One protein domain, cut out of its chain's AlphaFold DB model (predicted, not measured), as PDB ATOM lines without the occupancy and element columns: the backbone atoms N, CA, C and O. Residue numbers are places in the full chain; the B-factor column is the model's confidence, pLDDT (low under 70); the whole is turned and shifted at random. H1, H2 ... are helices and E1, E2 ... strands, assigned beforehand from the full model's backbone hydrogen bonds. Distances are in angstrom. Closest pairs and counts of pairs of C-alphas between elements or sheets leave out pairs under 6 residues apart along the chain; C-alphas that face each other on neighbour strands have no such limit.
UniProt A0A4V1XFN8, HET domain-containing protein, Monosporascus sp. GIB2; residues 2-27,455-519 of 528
ATOM      1  N   ASP A   2     -33.298 -32.295  23.319       84.00
ATOM      2  CA  ASP A   2     -32.120 -31.457  23.457       84.00
ATOM      3  C   ASP A   2     -31.524 -31.188  22.077       84.00
ATOM      4  O   ASP A   2     -31.399 -32.090  21.239       84.00
ATOM      5  N   ASN A   3     -31.145 -29.935  21.837       83.81
ATOM      6  CA  ASN A   3     -30.415 -29.544  20.640       83.81
ATOM      7  C   ASN A   3     -28.928 -29.877  20.788       83.81
ATOM      8  O   ASN A   3     -28.088 -29.021  21.061       83.81
ATOM      9  N   ASP A   4     -28.607 -31.152  20.609       86.44
ATOM     10  CA  ASP A   4     -27.264 -31.704  20.750       86.44
ATOM     11  C   ASP A   4     -26.441 -31.674  19.446       86.44
ATOM     12  O   ASP A   4     -25.450 -32.395  19.317       86.44
ATOM     13  N   TRP A   5     -26.799 -30.811  18.482       79.19
ATOM     14  CA  TRP A   5     -26.084 -30.672  17.203       79.19
ATOM     15  C   TRP A   5     -24.610 -30.287  17.351       79.19
ATOM     16  O   TRP A   5     -23.786 -30.708  16.540       79.19
ATOM     17  N   HIS A   6     -24.287 -29.481  18.362       70.56
ATOM     18  CA  HIS A   6     -22.939 -28.959  18.605       70.56
ATOM     19  C   HIS A   6     -22.168 -29.735  19.673       70.56
ATOM     20  O   HIS A   6     -21.015 -29.414  19.960       70.56
ATOM     21  N   CYS A   7     -22.785 -30.755  20.265       72.31
ATOM     22  CA  CYS A   7     -22.134 -31.561  21.279       72.31
ATOM     23  C   CYS A   7     -21.122 -32.506  20.619       72.31
ATOM     24  O   CYS A   7     -21.460 -33.251  19.696       72.31
ATOM     25  N   ASN A   8     -19.894 -32.538  21.145       64.31
ATOM     26  CA  ASN A   8     -18.937 -33.612  20.874       64.31
ATOM     27  C   ASN A   8     -19.462 -34.903  21.514       64.31
ATOM     28  O   ASN A   8     -19.068 -35.273  22.618       64.31
ATOM     29  N   ALA A   9     -20.426 -35.547  20.858       64.12
ATOM     30  CA  ALA A   9     -21.031 -36.758  21.383       64.12
ATOM     31  C   ALA A   9     -20.112 -37.962  21.155       64.12
ATOM     32  O   ALA A   9     -19.361 -38.021  20.175       64.12
ATOM     33  N   ALA A  10     -20.226 -38.940  22.050       67.75
ATOM     34  CA  ALA A  10     -19.567 -40.227  21.906       67.75
ATOM     35  C   ALA A  10     -19.932 -40.896  20.559       67.75
ATOM     36  O   ALA A  10     -20.997 -40.617  19.991       67.75
ATOM     37  N   PRO A  11     -19.064 -41.777  20.029       74.62
ATOM     38  CA  PRO A  11     -19.385 -42.590  18.861       74.62
ATOM     39  C   PRO A  11     -20.712 -43.341  19.039       74.62
ATOM     40  O   PRO A  11     -21.068 -43.722  20.154       74.62
ATOM     41  N   LEU A  12     -21.435 -43.564  17.936       80.38
ATOM     42  CA  LEU A  12     -22.712 -44.286  17.955       80.38
ATOM     43  C   LEU A  12     -22.503 -45.694  18.538       80.38
ATOM     44  O   LEU A  12     -21.699 -46.468  18.014       80.38
ATOM     45  N   GLY A  13     -23.215 -46.011  19.620       80.62
ATOM     46  CA  GLY A  13     -23.161 -47.311  20.288       80.62
ATOM     47  C   GLY A  13     -24.337 -48.224  19.907       80.62
ATOM     48  O   GLY A  13     -25.271 -47.781  19.235       80.62
ATOM     49  N   PRO A  14     -24.347 -49.490  20.361       81.19
ATOM     50  CA  PRO A  14     -25.451 -50.430  20.119       81.19
ATOM     51  C   PRO A  14     -26.833 -49.889  20.526       81.19
ATOM     52  O   PRO A  14     -27.784 -49.975  19.751       81.19
ATOM     53  N   GLU A  15     -26.930 -49.239  21.689       83.31
ATOM     54  CA  GLU A  15     -28.171 -48.625  22.202       83.31
ATOM     55  C   GLU A  15     -28.700 -47.501  21.294       83.31
ATOM     56  O   GLU A  15     -29.905 -47.227  21.210       83.31
ATOM     57  N   THR A  16     -27.795 -46.849  20.561       87.19
ATOM     58  CA  THR A  16     -28.154 -45.823  19.589       87.19
ATOM     59  C   THR A  16     -28.910 -46.429  18.411       87.19
ATOM     60  O   THR A  16     -29.922 -45.871  17.992       87.19
ATOM     61  N   PHE A  17     -28.486 -47.594  17.912       87.81
ATOM     62  CA  PHE A  17     -29.177 -48.280  16.816       87.81
ATOM     63  C   PHE A  17     -30.575 -48.750  17.217       87.81
ATOM     64  O   PHE A  17     -31.511 -48.617  16.430       87.81
ATOM     65  N   GLU A  18     -30.746 -49.225  18.449       89.50
ATOM     66  CA  GLU A  18     -32.062 -49.607  18.969       89.50
ATOM     67  C   GLU A  18     -32.997 -48.392  19.084       89.50
ATOM     68  O   GLU A  18     -34.182 -48.455  18.752       89.50
ATOM     69  N   THR A  19     -32.456 -47.237  19.473       91.12
ATOM     70  CA  THR A  19     -33.198 -45.968  19.479       91.12
ATOM     71  C   THR A  19     -33.595 -45.530  18.068       91.12
ATOM     72  O   THR A  19     -34.763 -45.219  17.841       91.12
ATOM     73  N   LEU A  20     -32.675 -45.577  17.099       92.25
ATOM     74  CA  LEU A  20     -32.974 -45.271  15.693       92.25
ATOM     75  C   LEU A  20     -34.058 -46.204  15.126       92.25
ATOM     76  O   LEU A  20     -34.981 -45.744  14.453       92.25
ATOM     77  N   ALA A  21     -33.989 -47.500  15.440       91.25
ATOM     78  CA  ALA A  21     -34.991 -48.475  15.026       91.25
ATOM     79  C   ALA A  21     -36.374 -48.168  15.625       91.25
ATOM     80  O   ALA A  21     -37.372 -48.199  14.903       91.25
ATOM     81  N   ARG A  22     -36.449 -47.802  16.913       94.19
ATOM     82  CA  ARG A  22     -37.707 -47.393  17.565       94.19
ATOM     83  C   ARG A  22     -38.315 -46.148  16.926       94.19
ATOM     84  O   ARG A  22     -39.519 -46.122  16.688       94.19
ATOM     85  N   LEU A  23     -37.497 -45.155  16.569       95.06
ATOM     86  CA  LEU A  23     -37.980 -43.930  15.921       95.06
ATOM     87  C   LEU A  23     -38.685 -44.186  14.583       95.06
ATOM     88  O   LEU A  23     -39.587 -43.433  14.217       95.06
ATOM     89  N   SER A  24     -38.351 -45.276  13.885       93.19
ATOM     90  CA  SER A  24     -39.030 -45.664  12.644       93.19
ATOM     91  C   SER A  24     -40.529 -45.952  12.816       93.19
ATOM     92  O   SER A  24     -41.250 -45.979  11.822       93.19
ATOM     93  N   GLN A  25     -41.018 -46.157  14.044       94.88
ATOM     94  CA  GLN A  25     -42.438 -46.378  14.334       94.88
ATOM     95  C   GLN A  25     -43.261 -45.085  14.224       94.88
ATOM     96  O   GLN A  25     -44.447 -45.141  13.913       94.88
ATOM     97  N   PHE A  26     -42.630 -43.919  14.394       95.12
ATOM     98  CA  PHE A  26     -43.274 -42.599  14.353       95.12
ATOM     99  C   PHE A  26     -43.282 -41.974  12.953       95.12
ATOM    100  O   PHE A  26     -43.290 -40.751  12.791       95.12
ATOM    101  N   LYS A  27     -43.236 -42.820  11.924       94.56
ATOM    102  CA  LYS A  27     -43.179 -42.397  10.528       94.56
ATOM    103  C   LYS A  27     -44.518 -41.848  10.039       94.56
ATOM    104  O   LYS A  27     -45.582 -42.404  10.301       94.56
ATOM    105  N   ILE A 455     -29.779 -33.368   3.453       93.62
ATOM    106  CA  ILE A 455     -29.849 -33.169   4.900       93.62
ATOM    107  C   ILE A 455     -28.631 -32.429   5.466       93.62
ATOM    108  O   ILE A 455     -28.798 -31.592   6.352       93.62
ATOM    109  N   ALA A 456     -27.430 -32.639   4.917       91.06
ATOM    110  CA  ALA A 456     -26.241 -31.873   5.300       91.06
ATOM    111  C   ALA A 456     -26.391 -30.373   4.981       91.06
ATOM    112  O   ALA A 456     -26.055 -29.514   5.803       91.06
ATOM    113  N   GLY A 457     -26.955 -30.044   3.815       90.62
ATOM    114  CA  GLY A 457     -27.288 -28.675   3.429       90.62
ATOM    115  C   GLY A 457     -28.365 -28.070   4.329       90.62
ATOM    116  O   GLY A 457     -28.212 -26.937   4.784       90.62
ATOM    117  N   ALA A 458     -29.414 -28.832   4.659       92.56
ATOM    118  CA  ALA A 458     -30.453 -28.388   5.588       92.56
ATOM    119  C   ALA A 458     -29.877 -28.081   6.978       92.56
ATOM    120  O   ALA A 458     -30.156 -27.024   7.541       92.56
ATOM    121  N   MET A 459     -29.020 -28.961   7.507       90.94
ATOM    122  CA  MET A 459     -28.330 -28.748   8.782       90.94
ATOM    123  C   MET A 459     -27.434 -27.507   8.753       90.94
ATOM    124  O   MET A 459     -27.499 -26.694   9.672       90.94
ATOM    125  N   THR A 460     -26.663 -27.316   7.680       88.94
ATOM    126  CA  THR A 460     -25.803 -26.132   7.502       88.94
ATOM    127  C   THR A 460     -26.620 -24.838   7.542       88.94
ATOM    128  O   THR A 460     -26.265 -23.888   8.236       88.94
ATOM    129  N   LEU A 461     -27.758 -24.808   6.845       89.31
ATOM    130  CA  LEU A 461     -28.643 -23.643   6.809       89.31
ATOM    131  C   LEU A 461     -29.333 -23.365   8.151       89.31
ATOM    132  O   LEU A 461     -29.612 -22.210   8.470       89.31
ATOM    133  N   LEU A 462     -29.616 -24.408   8.934       91.50
ATOM    134  CA  LEU A 462     -30.293 -24.303  10.227       91.50
ATOM    135  C   LEU A 462     -29.355 -24.031  11.405       91.50
ATOM    136  O   LEU A 462     -29.846 -23.708  12.491       91.50
ATOM    137  N   GLN A 463     -28.041 -24.138  11.194       87.31
ATOM    138  CA  GLN A 463     -27.020 -24.004  12.230       87.31
ATOM    139  C   GLN A 463     -27.086 -22.657  12.960       87.31
ATOM    140  O   GLN A 463     -26.919 -22.592  14.173       87.31
ATOM    141  N   THR A 464     -27.360 -21.578  12.229       82.75
ATOM    142  CA  THR A 464     -27.401 -20.210  12.767       82.75
ATOM    143  C   THR A 464     -28.817 -19.725  13.069       82.75
ATOM    144  O   THR A 464     -29.015 -18.552  13.378       82.75
ATOM    145  N   ARG A 465     -29.823 -20.600  12.960       88.69
ATOM    146  CA  ARG A 465     -31.237 -20.221  13.044       88.69
ATOM    147  C   ARG A 465     -31.837 -20.636  14.378       88.69
ATOM    148  O   ARG A 465     -31.683 -21.779  14.806       88.69
ATOM    149  N   HIS A 466     -32.580 -19.736  15.003       89.88
ATOM    150  CA  HIS A 466     -33.366 -19.987  16.201       89.88
ATOM    151  C   HIS A 466     -34.636 -20.773  15.868       89.88
ATOM    152  O   HIS A 466     -35.365 -20.466  14.920       89.88
ATOM    153  N   CYS A 467     -34.924 -21.774  16.691       90.31
ATOM    154  CA  CYS A 467     -36.147 -22.557  16.631       90.31
ATOM    155  C   CYS A 467     -36.761 -22.555  18.029       90.31
ATOM    156  O   CYS A 467     -36.084 -22.935  18.976       90.31
ATOM    157  N   LYS A 468     -38.007 -22.083  18.173       88.00
ATOM    158  CA  LYS A 468     -38.662 -21.980  19.491       88.00
ATOM    159  C   LYS A 468     -38.786 -23.352  20.157       88.00
ATOM    160  O   LYS A 468     -38.602 -23.470  21.361       88.00
ATOM    161  N   LEU A 469     -39.110 -24.363  19.357       89.12
ATOM    162  CA  LEU A 469     -39.177 -25.759  19.756       89.12
ATOM    163  C   LEU A 469     -38.167 -26.528  18.912       89.12
ATOM    164  O   LEU A 469     -38.296 -26.575  17.690       89.12
ATOM    165  N   ASP A 470     -37.151 -27.122  19.532       90.88
ATOM    166  CA  ASP A 470     -36.099 -27.808  18.774       90.88
ATOM    167  C   ASP A 470     -36.620 -29.023  18.002       90.88
ATOM    168  O   ASP A 470     -36.089 -29.337  16.937       90.88
ATOM    169  N   GLN A 471     -37.708 -29.654  18.459       92.38
ATOM    170  CA  GLN A 471     -38.324 -30.755  17.723       92.38
ATOM    171  C   GLN A 471     -38.861 -30.355  16.341       92.38
ATOM    172  O   GLN A 471     -38.869 -31.186  15.432       92.38
ATOM    173  N   ASP A 472     -39.237 -29.086  16.136       94.06
ATOM    174  CA  ASP A 472     -39.723 -28.602  14.838       94.06
ATOM    175  C   ASP A 472     -38.655 -28.759  13.751       94.06
ATOM    176  O   ASP A 472     -38.984 -28.959  12.583       94.06
ATOM    177  N   ARG A 473     -37.366 -28.747  14.124       95.31
ATOM    178  CA  ARG A 473     -36.253 -28.944  13.186       95.31
ATOM    179  C   ARG A 473     -36.355 -30.275  12.443       95.31
ATOM    180  O   ARG A 473     -35.941 -30.340  11.292       95.31
ATOM    181  N   VAL A 474     -36.954 -31.307  13.045       96.00
ATOM    182  CA  VAL A 474     -37.207 -32.593  12.374       96.00
ATOM    183  C   VAL A 474     -38.161 -32.410  11.189       96.00
ATOM    184  O   VAL A 474     -37.882 -32.894  10.090       96.00
ATOM    185  N   ALA A 475     -39.254 -31.667  11.380       96.56
ATOM    186  CA  ALA A 475     -40.209 -31.368  10.315       96.56
ATOM    187  C   ALA A 475     -39.620 -30.394   9.282       96.56
ATOM    188  O   ALA A 475     -39.731 -30.634   8.082       96.56
ATOM    189  N   ILE A 476     -38.928 -29.342   9.729       96.81
ATOM    190  CA  ILE A 476     -38.285 -28.349   8.855       96.81
ATOM    191  C   ILE A 476     -37.272 -29.020   7.919       96.81
ATOM    192  O   ILE A 476     -37.289 -28.769   6.715       96.81
ATOM    193  N   VAL A 477     -36.426 -29.914   8.441       96.50
ATOM    194  CA  VAL A 477     -35.456 -30.667   7.634       96.50
ATOM    195  C   VAL A 477     -36.165 -31.578   6.633       96.50
ATOM    196  O   VAL A 477     -35.841 -31.533   5.449       96.50
ATOM    197  N   ALA A 478     -37.170 -32.353   7.063       96.94
ATOM    198  CA  ALA A 478     -37.940 -33.207   6.153       96.94
ATOM    199  C   ALA A 478     -38.564 -32.400   5.003       96.94
ATOM    200  O   ALA A 478     -38.531 -32.816   3.841       96.94
ATOM    201  N   ASN A 479     -39.078 -31.214   5.331       96.25
ATOM    202  CA  ASN A 479     -39.640 -30.264   4.387       96.25
ATOM    203  C   ASN A 479     -38.566 -29.782   3.405       96.25
ATOM    204  O   ASN A 479     -38.737 -29.963   2.200       96.25
ATOM    205  N   MET A 480     -37.449 -29.217   3.877       94.62
ATOM    206  CA  MET A 480     -36.341 -28.707   3.045       94.62
ATOM    207  C   MET A 480     -35.737 -29.771   2.118       94.62
ATOM    208  O   MET A 480     -35.400 -29.461   0.973       94.62
ATOM    209  N   CYS A 481     -35.652 -31.017   2.588       94.81
ATOM    210  CA  CYS A 481     -35.113 -32.138   1.820       94.81
ATOM    211  C   CYS A 481     -36.126 -32.821   0.903       94.81
ATOM    212  O   CYS A 481     -35.766 -33.728   0.156       94.81
ATOM    213  N   ASN A 482     -37.391 -32.393   0.940       92.75
ATOM    214  CA  ASN A 482     -38.477 -33.021   0.196       92.75
ATOM    215  C   ASN A 482     -38.597 -34.528   0.487       92.75
ATOM    216  O   ASN A 482     -38.867 -35.323  -0.409       92.75
ATOM    217  N   PHE A 483     -38.390 -34.916   1.745       95.12
ATOM    218  CA  PHE A 483     -38.442 -36.312   2.155       95.12
ATOM    219  C   PHE A 483     -39.860 -36.879   2.074       95.12
ATOM    220  O   PHE A 483     -40.840 -36.219   2.447       95.12
ATOM    221  N   GLU A 484     -39.935 -38.116   1.583       94.25
ATOM    222  CA  GLU A 484     -41.177 -38.876   1.432       94.25
ATOM    223  C   GLU A 484     -41.578 -39.518   2.758       94.25
ATOM    224  O   GLU A 484     -42.728 -39.426   3.192       94.25
ATOM    225  N   THR A 485     -40.603 -40.118   3.446       95.62
ATOM    226  CA  THR A 485     -40.797 -40.604   4.809       95.62
ATOM    227  C   THR A 485     -40.421 -39.498   5.775       95.62
ATOM    228  O   THR A 485     -39.301 -38.996   5.778       95.62
ATOM    229  N   ARG A 486     -41.355 -39.114   6.630       96.31
ATOM    230  CA  ARG A 486     -41.164 -38.065   7.627       96.31
ATOM    231  C   ARG A 486     -41.340 -38.637   9.018       96.31
ATOM    232  O   ARG A 486     -41.807 -39.763   9.171       96.31
ATOM    233  N   LEU A 487     -40.975 -37.868  10.031       96.12
ATOM    234  CA  LEU A 487     -41.167 -38.254  11.422       96.12
ATOM    235  C   LEU A 487     -42.131 -37.291  12.107       96.12
ATOM    236  O   LEU A 487     -42.108 -36.082  11.863       96.12
ATOM    237  N   ASP A 488     -42.967 -37.841  12.980       94.56
ATOM    238  CA  ASP A 488     -43.749 -37.059  13.926       94.56
ATOM    239  C   ASP A 488     -42.813 -36.370  14.925       94.56
ATOM    240  O   ASP A 488     -42.303 -37.003  15.848       94.56
ATOM    241  N   ALA A 489     -42.596 -35.066  14.743       92.88
ATOM    242  CA  ALA A 489     -41.726 -34.266  15.599       92.88
ATOM    243  C   ALA A 489     -42.108 -34.358  17.087       92.88
ATOM    244  O   ALA A 489     -41.225 -34.424  17.942       92.88
ATOM    245  N   PHE A 490     -43.404 -34.415  17.410       91.25
ATOM    246  CA  PHE A 490     -43.863 -34.483  18.794       91.25
ATOM    247  C   PHE A 490     -43.597 -35.862  19.401       91.25
ATOM    248  O   PHE A 490     -43.003 -35.961  20.475       91.25
ATOM    249  N   ALA A 491     -43.952 -36.933  18.688       92.88
ATOM    250  CA  ALA A 491     -43.682 -38.291  19.158       92.88
ATOM    251  C   ALA A 491     -42.173 -38.571  19.265       92.88
ATOM    252  O   ALA A 491     -41.728 -39.190  20.234       92.88
ATOM    253  N   VAL A 492     -41.368 -38.060  18.327       93.56
ATOM    254  CA  VAL A 492     -39.902 -38.114  18.404       93.56
ATOM    255  C   VAL A 492     -39.411 -37.407  19.666       93.56
ATOM    256  O   VAL A 492     -38.631 -37.994  20.406       93.56
ATOM    257  N   ALA A 493     -39.893 -36.197  19.958       92.50
ATOM    258  CA  ALA A 493     -39.464 -35.440  21.134       92.50
ATOM    259  C   ALA A 493     -39.813 -36.117  22.469       92.50
ATOM    260  O   ALA A 493     -39.079 -35.951  23.444       92.50
ATOM    261  N   GLN A 494     -40.917 -36.870  22.513       92.19
ATOM    262  CA  GLN A 494     -41.336 -37.640  23.689       92.19
ATOM    263  C   GLN A 494     -40.534 -38.932  23.889       92.19
ATOM    264  O   GLN A 494     -40.404 -39.396  25.017       92.19
ATOM    265  N   ASN A 495     -40.012 -39.520  22.810       92.88
ATOM    266  CA  ASN A 495     -39.370 -40.840  22.836       92.88
ATOM    267  C   ASN A 495     -37.856 -40.795  22.573       92.88
ATOM    268  O   ASN A 495     -37.175 -41.816  22.674       92.88
ATOM    269  N   CYS A 496     -37.317 -39.631  22.220       89.94
ATOM    270  CA  CYS A 496     -35.906 -39.412  21.967       89.94
ATOM    271  C   CYS A 496     -35.484 -38.032  22.469       89.94
ATOM    272  O   CYS A 496     -36.002 -36.996  22.051       89.94
ATOM    273  N   HIS A 497     -34.485 -38.026  23.347       87.06
ATOM    274  CA  HIS A 497     -33.940 -36.794  23.900       87.06
ATOM    275  C   HIS A 497     -32.937 -36.107  22.962       87.06
ATOM    276  O   HIS A 497     -32.645 -34.947  23.190       87.06
ATOM    277  N   SER A 498     -32.450 -36.758  21.898       91.38
ATOM    278  CA  SER A 498     -31.381 -36.236  21.026       91.38
ATOM    279  C   SER A 498     -31.898 -35.823  19.650       91.38
ATOM    280  O   SER A 498     -32.320 -36.674  18.856       91.38
ATOM    281  N   LEU A 499     -31.828 -34.524  19.335       91.88
ATOM    282  CA  LEU A 499     -32.172 -34.009  18.006       91.88
ATOM    283  C   LEU A 499     -31.309 -34.650  16.920       91.88
ATOM    284  O   LEU A 499     -31.827 -35.030  15.867       91.88
ATOM    285  N   ARG A 500     -30.012 -34.834  17.185       91.00
ATOM    286  CA  ARG A 500     -29.089 -35.494  16.258       91.00
ATOM    287  C   ARG A 500     -29.576 -36.890  15.868       91.00
ATOM    288  O   ARG A 500     -29.521 -37.231  14.687       91.00
ATOM    289  N   LEU A 501     -30.069 -37.688  16.818       92.38
ATOM    290  CA  LEU A 501     -30.612 -39.018  16.522       92.38
ATOM    291  C   LEU A 501     -31.927 -38.953  15.742       92.38
ATOM    292  O   LEU A 501     -32.119 -39.756  14.831       92.38
ATOM    293  N   GLY A 502     -32.793 -37.978  16.033       94.50
ATOM    294  CA  GLY A 502     -34.006 -37.732  15.247       94.50
ATOM    295  C   GLY A 502     -33.702 -37.411  13.779       94.50
ATOM    296  O   GLY A 502     -34.287 -38.008  12.873       94.50
ATOM    297  N   ILE A 503     -32.735 -36.524  13.535       94.50
ATOM    298  CA  ILE A 503     -32.283 -36.147  12.187       94.50
ATOM    299  C   ILE A 503     -31.567 -37.310  11.484       94.50
ATOM    300  O   ILE A 503     -31.810 -37.550  10.303       94.50
ATOM    301  N   LEU A 504     -30.740 -38.081  12.197       93.81
ATOM    302  CA  LEU A 504     -30.085 -39.267  11.639       93.81
ATOM    303  C   LEU A 504     -31.100 -40.354  11.253       93.81
ATOM    304  O   LEU A 504     -30.990 -40.931  10.173       93.81
ATOM    305  N   ALA A 505     -32.107 -40.613  12.091       95.50
ATOM    306  CA  ALA A 505     -33.190 -41.539  11.759       95.50
ATOM    307  C   ALA A 505     -33.928 -41.085  10.494       95.50
ATOM    308  O   ALA A 505     -34.167 -41.889   9.595       95.50
ATOM    309  N   LEU A 506     -34.231 -39.788  10.395       96.19
ATOM    310  CA  LEU A 506     -34.869 -39.201   9.222       96.19
ATOM    311  C   LEU A 506     -34.017 -39.365   7.948       96.19
ATOM    312  O   LEU A 506     -34.561 -39.735   6.908       96.19
ATOM    313  N   ALA A 507     -32.698 -39.148   8.030       95.38
ATOM    314  CA  ALA A 507     -31.765 -39.373   6.921       95.38
ATOM    315  C   ALA A 507     -31.792 -40.831   6.442       95.38
ATOM    316  O   ALA A 507     -31.992 -41.100   5.257       95.38
ATOM    317  N   LEU A 508     -31.652 -41.776   7.378       94.31
ATOM    318  CA  LEU A 508     -31.614 -43.211   7.089       94.31
ATOM    319  C   LEU A 508     -32.923 -43.713   6.472       94.31
ATOM    320  O   LEU A 508     -32.890 -44.477   5.511       94.31
ATOM    321  N   LEU A 509     -34.071 -43.246   6.973       95.38
ATOM    322  CA  LEU A 509     -35.390 -43.597   6.435       95.38
ATOM    323  C   LEU A 509     -35.593 -43.151   4.980       95.38
ATOM    324  O   LEU A 509     -36.426 -43.728   4.287       95.38
ATOM    325  N   ASN A 510     -34.845 -42.145   4.522       95.50
ATOM    326  CA  ASN A 510     -34.927 -41.618   3.159       95.50
ATOM    327  C   ASN A 510     -33.688 -41.936   2.309       95.50
ATOM    328  O   ASN A 510     -33.597 -41.468   1.177       95.50
ATOM    329  N   GLY A 511     -32.735 -42.720   2.827       93.56
ATOM    330  CA  GLY A 511     -31.500 -43.056   2.114       93.56
ATOM    331  C   GLY A 511     -30.580 -41.860   1.838       93.56
ATOM    332  O   GLY A 511     -29.738 -41.936   0.945       93.56
ATOM    333  N   ASP A 512     -30.722 -40.757   2.579       93.00
ATOM    334  CA  ASP A 512     -29.847 -39.594   2.438       93.00
ATOM    335  C   ASP A 512     -28.545 -39.832   3.209       93.00
ATOM    336  O   ASP A 512     -28.484 -39.727   4.435       93.00
ATOM    337  N   LEU A 513     -27.487 -40.172   2.474       90.88
ATOM    338  CA  LEU A 513     -26.177 -40.465   3.048       90.88
ATOM    339  C   LEU A 513     -25.272 -39.231   3.176       90.88
ATOM    340  O   LEU A 513     -24.103 -39.384   3.517       90.88
ATOM    341  N   SER A 514     -25.774 -38.012   2.941       90.06
ATOM    342  CA  SER A 514     -24.942 -36.795   2.959       90.06
ATOM    343  C   SER A 514     -24.354 -36.440   4.332       90.06
ATOM    344  O   SER A 514     -23.451 -35.610   4.405       90.06
ATOM    345  N   LEU A 515     -24.814 -37.085   5.411       87.69
ATOM    346  CA  LEU A 515     -24.205 -36.985   6.747       87.69
ATOM    347  C   LEU A 515     -22.977 -37.885   6.933       87.69
ATOM    348  O   LEU A 515     -22.269 -37.744   7.929       87.69
ATOM    349  N   PHE A 516     -22.743 -38.832   6.025       83.94
ATOM    350  CA  PHE A 516     -21.632 -39.769   6.111       83.94
ATOM    351  C   PHE A 516     -20.474 -39.319   5.217       83.94
ATOM    352  O   PHE A 516     -20.698 -38.732   4.154       83.94
ATOM    353  N   PRO A 517     -19.222 -39.606   5.607       77.88
ATOM    354  CA  PRO A 517     -18.082 -39.380   4.732       77.88
ATOM    355  C   PRO A 517     -18.228 -40.225   3.450       77.88
ATOM    356  O   PRO A 517     -18.605 -41.399   3.551       77.88
ATOM    357  N   PRO A 518     -17.924 -39.678   2.255       71.94
ATOM    358  CA  PRO A 518     -18.034 -40.391   0.980       71.94
ATOM    359  C   PRO A 518     -17.346 -41.758   0.949       71.94
ATOM    360  O   PRO A 518     -17.793 -42.677   0.265       71.94
ATOM    361  N   GLU A 519     -16.264 -41.909   1.703       73.06
ATOM    362  CA  GLU A 519     -15.481 -43.133   1.845       73.06
ATOM    363  C   GLU A 519     -16.288 -44.288   2.457       73.06
ATOM    364  O   GLU A 519     -15.995 -45.444   2.169       73.06
TER     365      GLU A 519
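AT A GLANCE: This is residues 2 to 27 and 455 to 519 of the 528 residues of the protein "HET domain-containing protein" of Monosporascus sp. GIB2 (UniProt A0A4V1XFN8). Look first at the longest helix, H1: it crosses H5, which runs through the middle of a small rounded cluster of helices, and H3 packs on another side of H5. H2 packs on H3, H4 lies between the end of H1 and the start of H3, and the short strand E1 runs beside H3 and H5. The printed part has 91 residues with five named helices and one named strand, in the order H1, H2, H3, E1, H4, H5; the class is mostly helix. The whole is compact, with a radius of gyration of the C-alphas of 12.2 A and spans of 33 by 31 by 28 A.

IN THESE COORDINATES: Find C-alpha 14 at (-25.451, -50.430, 20.119); from there H1, residues 14 to 26, runs 20.3 A to C-alpha 26 at (-43.274, -42.599, 14.353). After the cut, look for H2 at residues 455 to 462 and H3 at residues 472 to 480, 12.3 A long. Next come E1, residues 485 to 487, and H4, residues 489 to 495. H5, residues 499 to 509, runs 15.4 A and ends at C-alpha 509, (-35.390, -43.597, 6.435).

HOW THE PARTS SIT: Start at Leu 20 of H1: its C-alpha is 5.4 A from that of Ala 505, the closest pair where H1 and H5 touch, only just about perpendicular at 70.2 degrees. H1 touches H4 with residues 23 to 26 alone, at a steep tilt of 45 degrees; the closest C-alphas, of Phe 26 and Ala 491, are 6.5 A apart. From H5, go to the hub, H3, which touches three helices. H3 and H5 run the same way at a shallow tilt of 34.6 degrees, only just short of steep, with the C-alphas of Val 474 and Ile 503 closest at 6.1 A. H3 and H4 only just touch, with 3 pairs of C-alphas within 8 A, the closest being Val 474 and Ala 489 at 5.8 A. H2 and H3 touch at a steep tilt of 60 degrees, opposite ways, closest at the C-alphas of Ala 458 and Val 477, 5.9 A. H1 and H3 are apart. E1 pairs with no named strand; its closest C-alpha to H3 is that of Arg 486, 6.0 A from that of Ala 478. In H2, H3, H4 and H5 every O i to N i+4 pair is within hydrogen-bond range; in H1 it is 7 of 9.

THE WHOLE: The two C-alphas farthest apart, those of Lys 468 and Glu 519, are 36.0 A apart. Residues 28 to 454 are not printed, and C-alphas 27 and 455 are 17.2 A apart across this cut. Of the links printed whole, H2 to H3 is short and the others are tight. Residues 2 to 13 hold no named element. The mean pLDDT of the printed part is 89.4, and residues 8 to 10 are under 70.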